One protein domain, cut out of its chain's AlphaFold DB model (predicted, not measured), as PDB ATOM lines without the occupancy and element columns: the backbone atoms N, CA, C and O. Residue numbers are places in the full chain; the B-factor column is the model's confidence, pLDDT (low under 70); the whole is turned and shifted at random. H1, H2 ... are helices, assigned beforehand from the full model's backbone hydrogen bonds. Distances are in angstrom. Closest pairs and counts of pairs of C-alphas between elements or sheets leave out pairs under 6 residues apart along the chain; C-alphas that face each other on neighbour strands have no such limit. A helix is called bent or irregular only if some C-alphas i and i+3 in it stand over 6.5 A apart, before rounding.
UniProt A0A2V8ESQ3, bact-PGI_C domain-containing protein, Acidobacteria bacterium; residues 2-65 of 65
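What this domain is: This is residues 2 to 65 of the 65 residues of the protein "bact-PGI_C domain-containing protein" of Acidobacteria bacterium (UniProt A0A2V8ESQ3). The model is an open zigzag: a short helix, H1, then a long link leading to the start of the long helix H2, and beyond H2 a third helix, H3, sticking out as an arm. The printed part has 64 residues with three named helices, in the order H1, H2, H3, and no named strand; the class is all helix. It is extended, with a radius of gyration of the C-alphas of 17.5 A, and spans 51 by 32 by 22 A.

How they stand to each other: H1, residues 2 to 8, and H2, residues 22 to 44, are apart. H3, residues 52 to 63, is apart from both. Residues 4 to 10 and 50 to 65 stand free. Every O i to N i+4 pair is within hydrogen-bond range in H2 and H3; in H1 1 of 3 is, beside 2 of 4 O i to N i+3 pairs.

Where its parts are: H1 begins at C-alpha 2 (-31.877, -23.935, -19.346) and is irregular: C-alphas 4 and 7 are 7.1 A apart. H2 is 33.0 A long. H3, 16.8 A long, ends at C-alpha 63 (-0.249, -11.602, -53.155).

The domain as a whole: The C-alphas farthest apart, of Glu 3 and Arg 65, are 53.1 A apart. The printed part has no cut. The link H1 to H2 is long. Residues 64 to 65 have pLDDT under 70.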
ATOM      1  N   ARG A   2     -32.723 -23.295 -20.370       88.00
ATOM      2  CA  ARG A   2     -31.877 -23.935 -19.346       88.00
ATOM      3  C   ARG A   2     -32.225 -25.387 -19.005       88.00
ATOM      4  O   ARG A   2     -31.324 -26.208 -18.984       88.00
ATOM      5  N   GLU A   3     -33.495 -25.713 -18.780       91.94
ATOM      6  CA  GLU A   3     -33.920 -27.085 -18.443       91.94
ATOM      7  C   GLU A   3     -33.641 -28.105 -19.560       91.94
ATOM      8  O   GLU A   3     -33.368 -29.264 -19.276       91.94
ATOM      9  N   LEU A   4     -33.644 -27.667 -20.824       93.56
ATOM     10  CA  LEU A   4     -33.404 -28.525 -21.987       93.56
ATOM     11  C   LEU A   4     -31.910 -28.790 -22.215       93.56
ATOM     12  O   LEU A   4     -31.525 -29.899 -22.562       93.56
ATOM     13  N   ILE A   5     -31.065 -27.771 -22.030       92.50
ATOM     14  CA  ILE A   5     -29.606 -27.858 -22.248       92.50
ATOM     15  C   ILE A   5     -28.827 -28.249 -20.987       92.50
ATOM     16  O   ILE A   5     -27.709 -28.745 -21.091       92.50
ATOM     17  N   GLY A   6     -29.407 -28.054 -19.802       91.81
ATOM     18  CA  GLY A   6     -28.777 -28.315 -18.508       91.81
ATOM     19  C   GLY A   6     -28.194 -29.724 -18.356       91.81
ATOM     20  O   GLY A   6     -27.031 -29.819 -17.974       91.81
ATOM     21  N   PRO A   7     -28.920 -30.805 -18.704       93.81
ATOM     22  CA  PRO A   7     -28.418 -32.173 -18.539       93.81
ATOM     23  C   PRO A   7     -27.139 -32.498 -19.329       93.81
ATOM     24  O   PRO A   7     -26.421 -33.419 -18.955       93.81
ATOM     25  N   GLY A   8     -26.850 -31.769 -20.413       92.88
ATOM     26  CA  GLY A   8     -25.676 -31.995 -21.269       92.88
ATOM     27  C   GLY A   8     -24.587 -30.924 -21.166       92.88
ATOM     28  O   GLY A   8     -23.556 -31.040 -21.826       92.88
ATOM     29  N   ALA A   9     -24.801 -29.866 -20.383       91.75
ATOM     30  CA  ALA A   9     -23.879 -28.742 -20.290       91.75
ATOM     31  C   ALA A   9     -23.037 -28.816 -19.010       91.75
ATOM     32  O   ALA A   9     -23.561 -29.022 -17.921       91.75
ATOM     33  N   ALA A  10     -21.734 -28.536 -19.120       92.12
ATOM     34  CA  ALA A  10     -20.856 -28.380 -17.952       92.12
ATOM     35  C   ALA A  10     -21.258 -27.190 -17.051       92.12
ATOM     36  O   ALA A  10     -20.893 -27.134 -15.881       92.12
ATOM     37  N   GLY A  11     -22.020 -26.238 -17.593       91.81
ATOM     38  CA  GLY A  11     -22.617 -25.120 -16.872       91.81
ATOM     39  C   GLY A  11     -23.534 -24.312 -17.787       91.81
ATOM     40  O   GLY A  11     -23.333 -24.275 -19.001       91.81
ATOM     41  N   VAL A  12     -24.548 -23.661 -17.211       93.44
ATOM     42  CA  VAL A  12     -25.480 -22.790 -17.945       93.44
ATOM     43  C   VAL A  12     -25.562 -21.438 -17.246       93.44
ATOM     44  O   VAL A  12     -25.881 -21.373 -16.061       93.44
ATOM     45  N   ALA A  13     -25.316 -20.366 -18.000       92.06
ATOM     46  CA  ALA A  13     -25.523 -18.989 -17.567       92.06
ATOM     47  C   ALA A  13     -26.593 -18.337 -18.453       92.06
ATOM     48  O   ALA A  13     -26.441 -18.273 -19.671       92.06
ATOM     49  N   GLU A  14     -27.677 -17.860 -17.843       92.44
ATOM     50  CA  GLU A  14     -28.707 -17.074 -18.528       92.44
ATOM     51  C   GLU A  14     -28.476 -15.586 -18.259       92.44
ATOM     52  O   GLU A  14     -28.223 -15.176 -17.127       92.44
ATOM     53  N   VAL A  15     -28.553 -14.776 -19.314       91.00
ATOM     54  CA  VAL A  15     -28.303 -13.333 -19.256       91.00
ATOM     55  C   VAL A  15     -29.435 -12.575 -19.933       91.00
ATOM     56  O   VAL A  15     -29.925 -12.966 -20.993       91.00
ATOM     57  N   SER A  16     -29.851 -11.468 -19.324       89.69
ATOM     58  CA  SER A  16     -30.824 -10.548 -19.901       89.69
ATOM     59  C   SER A  16     -30.116  -9.397 -20.617       89.69
ATOM     60  O   SER A  16     -29.059  -8.914 -20.209       89.69
ATOM     61  N   THR A  17     -30.690  -8.960 -21.735       90.62
ATOM     62  CA  THR A  17     -30.135  -7.864 -22.535       90.62
ATOM     63  C   THR A  17     -30.561  -6.511 -21.990       90.62
ATOM     64  O   THR A  17     -31.698  -6.358 -21.547       90.62
ATOM     65  N   ARG A  18     -29.697  -5.504 -22.127       85.25
ATOM     66  CA  ARG A  18     -30.034  -4.102 -21.853       85.25
ATOM     67  C   ARG A  18     -30.419  -3.377 -23.152       85.25
ATOM     68  O   ARG A  18     -29.965  -3.753 -24.230       85.25
ATOM     69  N   GLY A  19     -31.237  -2.329 -23.040       87.19
ATOM     70  CA  GLY A  19     -31.628  -1.454 -24.155       87.19
ATOM     71  C   GLY A  19     -33.053  -1.682 -24.679       87.19
ATOM     72  O   GLY A  19     -33.572  -2.793 -24.647       87.19
ATOM     73  N   GLY A  20     -33.684  -0.604 -25.162       91.25
ATOM     74  CA  GLY A  20     -35.105  -0.587 -25.540       91.25
ATOM     75  C   GLY A  20     -35.434  -1.088 -26.952       91.25
ATOM     76  O   GLY A  20     -36.600  -1.289 -27.264       91.25
ATOM     77  N   GLY A  21     -34.431  -1.303 -27.810       93.56
ATOM     78  CA  GLY A  21     -34.622  -1.709 -29.208       93.56
ATOM     79  C   GLY A  21     -33.862  -2.981 -29.576       93.56
ATOM     80  O   GLY A  21     -32.893  -3.351 -28.914       93.56
ATOM     81  N   TYR A  22     -34.270  -3.628 -30.672       93.81
ATOM     82  CA  TYR A  22     -33.659  -4.875 -31.154       93.81
ATOM     83  C   TYR A  22     -32.141  -4.749 -31.349       93.81
ATOM     84  O   TYR A  22     -31.379  -5.569 -30.841       93.81
ATOM     85  N   LEU A  23     -31.693  -3.670 -32.000       95.25
ATOM     86  CA  LEU A  23     -30.270  -3.422 -32.232       95.25
ATOM     87  C   LEU A  23     -29.489  -3.234 -30.923       95.25
ATOM     88  O   LEU A  23     -28.402  -3.781 -30.774       95.25
ATOM     89  N   ALA A  24     -30.057  -2.512 -29.952       95.44
ATOM     90  CA  ALA A  24     -29.415  -2.297 -28.655       95.44
ATOM     91  C   ALA A  24     -29.251  -3.614 -27.878       95.44
ATOM     92  O   ALA A  24     -28.214  -3.850 -27.252       95.44
ATOM     93  N   ARG A  25     -30.248  -4.502 -27.968       94.44
ATOM     94  CA  ARG A  25     -30.200  -5.838 -27.362       94.44
ATOM     95  C   ARG A  25     -29.154  -6.722 -28.039       94.44
ATOM     96  O   ARG A  25     -28.375  -7.367 -27.340       94.44
ATOM     97  N   LEU A  26     -29.097  -6.706 -29.373       94.62
ATOM     98  CA  LEU A  26     -28.101  -7.449 -30.148       94.62
ATOM     99  C   LEU A  26     -26.679  -6.983 -29.813       94.62
ATOM    100  O   LEU A  26     -25.820  -7.804 -29.497       94.62
ATOM    101  N   LEU A  27     -26.447  -5.668 -29.814       95.19
ATOM    102  CA  LEU A  27     -25.143  -5.095 -29.492       95.19
ATOM    103  C   LEU A  27     -24.741  -5.393 -28.042       95.19
ATOM    104  O   LEU A  27     -23.582  -5.708 -27.787       95.19
ATOM    105  N   SER A  28     -25.693  -5.372 -27.103       94.75
ATOM    106  CA  SER A  28     -25.439  -5.753 -25.708       94.75
ATOM    107  C   SER A  28     -24.951  -7.200 -25.577       94.75
ATOM    108  O   SER A  28     -24.026  -7.459 -24.809       94.75
ATOM    109  N   LEU A  29     -25.537  -8.137 -26.333       94.31
ATOM    110  CA  LEU A  29     -25.092  -9.537 -26.348       94.31
ATOM    111  C   LEU A  29     -23.733  -9.699 -27.026       94.31
ATOM    112  O   LEU A  29     -22.874 -10.404 -26.500       94.31
ATOM    113  N   ALA A  30     -23.519  -9.025 -28.159       95.19
ATOM    114  CA  ALA A  30     -22.233  -9.044 -28.845       95.19
ATOM    115  C   ALA A  30     -21.121  -8.545 -27.914       95.19
ATOM    116  O   ALA A  30     -20.103  -9.211 -27.759       95.19
ATOM    117  N   TYR A  31     -21.354  -7.426 -27.226       95.06
ATOM    118  CA  TYR A  31     -20.414  -6.844 -26.274       95.06
ATOM    119  C   TYR A  31     -20.098  -7.784 -25.104       95.06
ATOM    120  O   TYR A  31     -18.934  -7.943 -24.739       95.06
ATOM    121  N   LEU A  32     -21.110  -8.464 -24.554       95.75
ATOM    122  CA  LEU A  32     -20.898  -9.498 -23.538       95.75
ATOM    123  C   LEU A  32     -20.015 -10.638 -24.070       95.75
ATOM    124  O   LEU A  32     -19.093 -11.078 -23.380       95.75
ATOM    125  N   GLY A  33     -20.267 -11.095 -25.298       94.38
ATOM    126  CA  GLY A  33     -19.466 -12.132 -25.951       94.38
ATOM    127  C   GLY A  33     -18.009 -11.717 -26.178       94.38
ATOM    128  O   GLY A  33     -17.110 -12.528 -25.950       94.38
ATOM    129  N   GLN A  34     -17.764 -10.454 -26.550       94.88
ATOM    130  CA  GLN A  34     -16.410  -9.907 -26.715       94.88
ATOM    131  C   GLN A  34     -15.621  -9.986 -25.403       94.88
ATOM    132  O   GLN A  34     -14.540 -10.573 -25.371       94.88
ATOM    133  N   TRP A  35     -16.184  -9.482 -24.299       95.69
ATOM    134  CA  TRP A  35     -15.516  -9.539 -22.994       95.69
ATOM    135  C   TRP A  35     -15.326 -10.960 -22.487       95.69
ATOM    136  O   TRP A  35     -14.259 -11.290 -21.977       95.69
ATOM    137  N   THR A  36     -16.336 -11.813 -22.656       95.69
ATOM    138  CA  THR A  36     -16.242 -13.226 -22.265       95.69
ATOM    139  C   THR A  36     -15.080 -13.907 -22.986       95.69
ATOM    140  O   THR A  36     -14.273 -14.580 -22.349       95.69
ATOM    141  N   SER A  37     -14.949 -13.690 -24.296       94.31
ATOM    142  CA  SER A  37     -13.866 -14.263 -25.103       94.31
ATOM    143  C   SER A  37     -12.500 -13.707 -24.699       94.31
ATOM    144  O   SER A  37     -11.544 -14.467 -24.555       94.31
ATOM    145  N   TYR A  38     -12.419 -12.397 -24.455       95.00
ATOM    146  CA  TYR A  38     -11.195 -11.730 -24.013       95.00
ATOM    147  C   TYR A  38     -10.692 -12.276 -22.670       95.00
ATOM    148  O   TYR A  38      -9.541 -12.694 -22.557       95.00
ATOM    149  N   TYR A  39     -11.561 -12.350 -21.658       96.19
ATOM    150  CA  TYR A  39     -11.176 -12.899 -20.357       96.19
ATOM    151  C   TYR A  39     -10.879 -14.399 -20.423       96.19
ATOM    152  O   TYR A  39      -9.967 -14.868 -19.744       96.19
ATOM    153  N   LEU A  40     -11.585 -15.154 -21.271       95.50
ATOM    154  CA  LEU A  40     -11.278 -16.565 -21.498       95.50
ATOM    155  C   LEU A  40      -9.863 -16.756 -22.060       95.50
ATOM    156  O   LEU A  40      -9.168 -17.681 -21.644       95.50
ATOM    157  N   ALA A  41      -9.430 -15.890 -22.977       95.31
ATOM    158  CA  ALA A  41      -8.074 -15.918 -23.515       95.31
ATOM    159  C   ALA A  41      -7.024 -15.635 -22.428       95.31
ATOM    160  O   ALA A  41      -6.064 -16.397 -22.309       95.31
ATOM    161  N   ILE A  42      -7.262 -14.630 -21.571       96.06
ATOM    162  CA  ILE A  42      -6.391 -14.324 -20.422       96.06
ATOM    163  C   ILE A  42      -6.255 -15.541 -19.502       96.06
ATOM    164  O   ILE A  42      -5.140 -15.942 -19.177       96.06
ATOM    165  N   VAL A  43      -7.373 -16.164 -19.116       97.25
ATOM    166  CA  VAL A  43      -7.367 -17.340 -18.224       97.25
ATOM    167  C   VAL A  43      -6.656 -18.534 -18.865       97.25
ATOM    168  O   VAL A  43      -6.031 -19.329 -18.168       97.25
ATOM    169  N   ARG A  44      -6.722 -18.665 -20.193       95.75
ATOM    170  CA  ARG A  44      -6.025 -19.720 -20.944       95.75
ATOM    171  C   ARG A  44      -4.564 -19.393 -21.265       95.75
ATOM    172  O   ARG A  44      -3.884 -20.257 -21.809       95.75
ATOM    173  N   GLY A  45      -4.086 -18.186 -20.957       95.38
ATOM    174  CA  GLY A  45      -2.723 -17.752 -21.275       95.38
ATOM    175  C   GLY A  45      -2.442 -17.651 -22.779       95.38
ATOM    176  O   GLY A  45      -1.303 -17.842 -23.195       95.38
ATOM    177  N   VAL A  46      -3.467 -17.393 -23.596       93.44
ATOM    178  CA  VAL A  46      -3.328 -17.203 -25.051       93.44
ATOM    179  C   VAL A  46      -3.501 -15.730 -25.408       93.44
ATOM    180  O   VAL A  46      -4.231 -15.012 -24.728       93.44
ATOM    181  N   ASP A  47      -2.848 -15.278 -26.482       90.94
ATOM    182  CA  ASP A  47      -3.000 -13.903 -26.961       90.94
ATOM    183  C   ASP A  47      -4.441 -13.662 -27.462       90.94
ATOM    184  O   ASP A  47      -4.847 -14.290 -28.447       90.94
ATOM    185  N   PRO A  48      -5.218 -12.760 -26.827       89.88
ATOM    186  CA  PRO A  48      -6.585 -12.451 -27.241       89.88
ATOM    187  C   PRO A  48      -6.679 -11.709 -28.581       89.88
ATOM    188  O   PRO A  48      -7.774 -11.629 -29.139       89.88
ATOM    189  N   TRP A  49      -5.585 -11.115 -29.067       85.44
ATOM    190  CA  TRP A  49      -5.588 -10.262 -30.257       85.44
ATOM    191  C   TRP A  49      -5.171 -11.004 -31.531       85.44
ATOM    192  O   TRP A  49      -5.615 -10.652 -32.626       85.44
ATOM    193  N   SER A  50      -4.340 -12.043 -31.403       83.00
ATOM    194  CA  SER A  50      -3.909 -12.844 -32.549       83.00
ATOM    195  C   SER A  50      -5.068 -13.629 -33.170       83.00
ATOM    196  O   SER A  50      -5.776 -14.389 -32.510       83.00
ATOM    197  N   VAL A  51      -5.234 -13.488 -34.487       85.94
ATOM    198  CA  VAL A  51      -6.153 -14.316 -35.277       85.94
ATOM    199  C   VAL A  51      -5.379 -14.843 -36.488       85.94
ATOM    200  O   VAL A  51      -5.509 -14.299 -37.586       85.94
ATOM    201  N   PRO A  52      -4.573 -15.914 -36.327       85.75
ATOM    202  CA  PRO A  52      -3.632 -16.365 -37.358       85.75
ATOM    203  C   PRO A  52      -4.288 -16.664 -38.711       85.75
ATOM    204  O   PRO A  52      -3.709 -16.422 -39.768       85.75
ATOM    205  N   VAL A  53      -5.533 -17.153 -38.695       88.81
ATOM    206  CA  VAL A  53      -6.293 -17.426 -39.923       88.81
ATOM    207  C   VAL A  53      -6.615 -16.143 -40.694       88.81
ATOM    208  O   VAL A  53      -6.612 -16.141 -41.924       88.81
ATOM    209  N   LEU A  54      -6.865 -15.043 -39.979       88.25
ATOM    210  CA  LEU A  54      -7.160 -13.744 -40.569       88.25
ATOM    211  C   LEU A  54      -5.893 -13.124 -41.159       88.25
ATOM    212  O   LEU A  54      -5.953 -12.533 -42.236       88.25
ATOM    213  N   ASP A  55      -4.751 -13.300 -40.499       89.00
ATOM    214  CA  ASP A  55      -3.458 -12.849 -41.019       89.00
ATOM    215  C   ASP A  55      -3.075 -13.615 -42.288       89.00
ATOM    216  O   ASP A  55      -2.714 -13.003 -43.296       89.00
ATOM    217  N   ALA A  56      -3.260 -14.938 -42.292       90.50
ATOM    218  CA  ALA A  56      -3.057 -15.766 -43.479       90.50
ATOM    219  C   ALA A  56      -3.979 -15.350 -44.639       90.50
ATOM    220  O   ALA A  56      -3.534 -15.257 -45.785       90.50
ATOM    221  N   LEU A  57      -5.255 -15.064 -44.352       92.25
ATOM    222  CA  LEU A  57      -6.213 -14.586 -45.349       92.25
ATOM    223  C   LEU A  57      -5.787 -13.235 -45.941       92.25
ATOM    224  O   LEU A  57      -5.702 -13.100 -47.161       92.25
ATOM    225  N   LYS A  58      -5.466 -12.254 -45.089       90.38
ATOM    226  CA  LYS A  58      -4.988 -10.928 -45.518       90.38
ATOM    227  C   LYS A  58      -3.696 -11.022 -46.331       90.38
ATOM    228  O   LYS A  58      -3.525 -10.259 -47.279       90.38
ATOM    229  N   GLY A  59      -2.805 -11.949 -45.974       92.50
ATOM    230  CA  GLY A  59      -1.584 -12.238 -46.724       92.50
ATOM    231  C   GLY A  59      -1.888 -12.672 -48.156       92.50
ATOM    232  O   GLY A  59      -1.408 -12.038 -49.093       92.50
ATOM    233  N   ARG A  60      -2.764 -13.670 -48.329       92.31
ATOM    234  CA  ARG A  60      -3.180 -14.158 -49.660       92.31
ATOM    235  C   ARG A  60      -3.803 -13.056 -50.517       92.31
ATOM    236  O   ARG A  60      -3.447 -12.928 -51.679       92.31
ATOM    237  N   MET A  61      -4.652 -12.208 -49.931       92.25
ATOM    238  CA  MET A  61      -5.274 -11.080 -50.645       92.25
ATOM    239  C   MET A  61      -4.268 -10.028 -51.136       92.25
ATOM    240  O   MET A  61      -4.571  -9.278 -52.058       92.25
ATOM    241  N   ARG A  62      -3.091  -9.918 -50.504       89.25
ATOM    242  CA  ARG A  62      -2.030  -8.996 -50.944       89.25
ATOM    243  C   ARG A  62      -1.170  -9.578 -52.061       89.25
ATOM    244  O   ARG A  62      -0.611  -8.794 -52.816       89.25
ATOM    245  N   THR A  63      -1.026 -10.901 -52.119       75.88
ATOM    246  CA  THR A  63      -0.249 -11.602 -53.155       75.88
ATOM    247  C   THR A  63      -1.033 -11.760 -54.460       75.88
ATOM    248  O   THR A  63      -0.422 -11.888 -55.509       75.88
ATOM    249  N   ASP A  64      -2.367 -11.711 -54.403       67.69
ATOM    250  CA  ASP A  64      -3.275 -11.807 -55.562       67.69
ATOM    251  C   ASP A  64      -3.490 -10.451 -56.286       67.69
ATOM    252  O   ASP A  64      -4.533 -10.206 -56.891       67.69
ATOM    253  N   ARG A  65      -2.517  -9.536 -56.168       54.16
ATOM    254  CA  ARG A  65      -2.429  -8.259 -56.895       54.16
ATOM    255  C   ARG A  65      -1.255  -8.293 -57.856       54.16
ATOM    256  O   ARG A  65      -1.421  -7.734 -58.961       54.16
TER     257      ARG A  65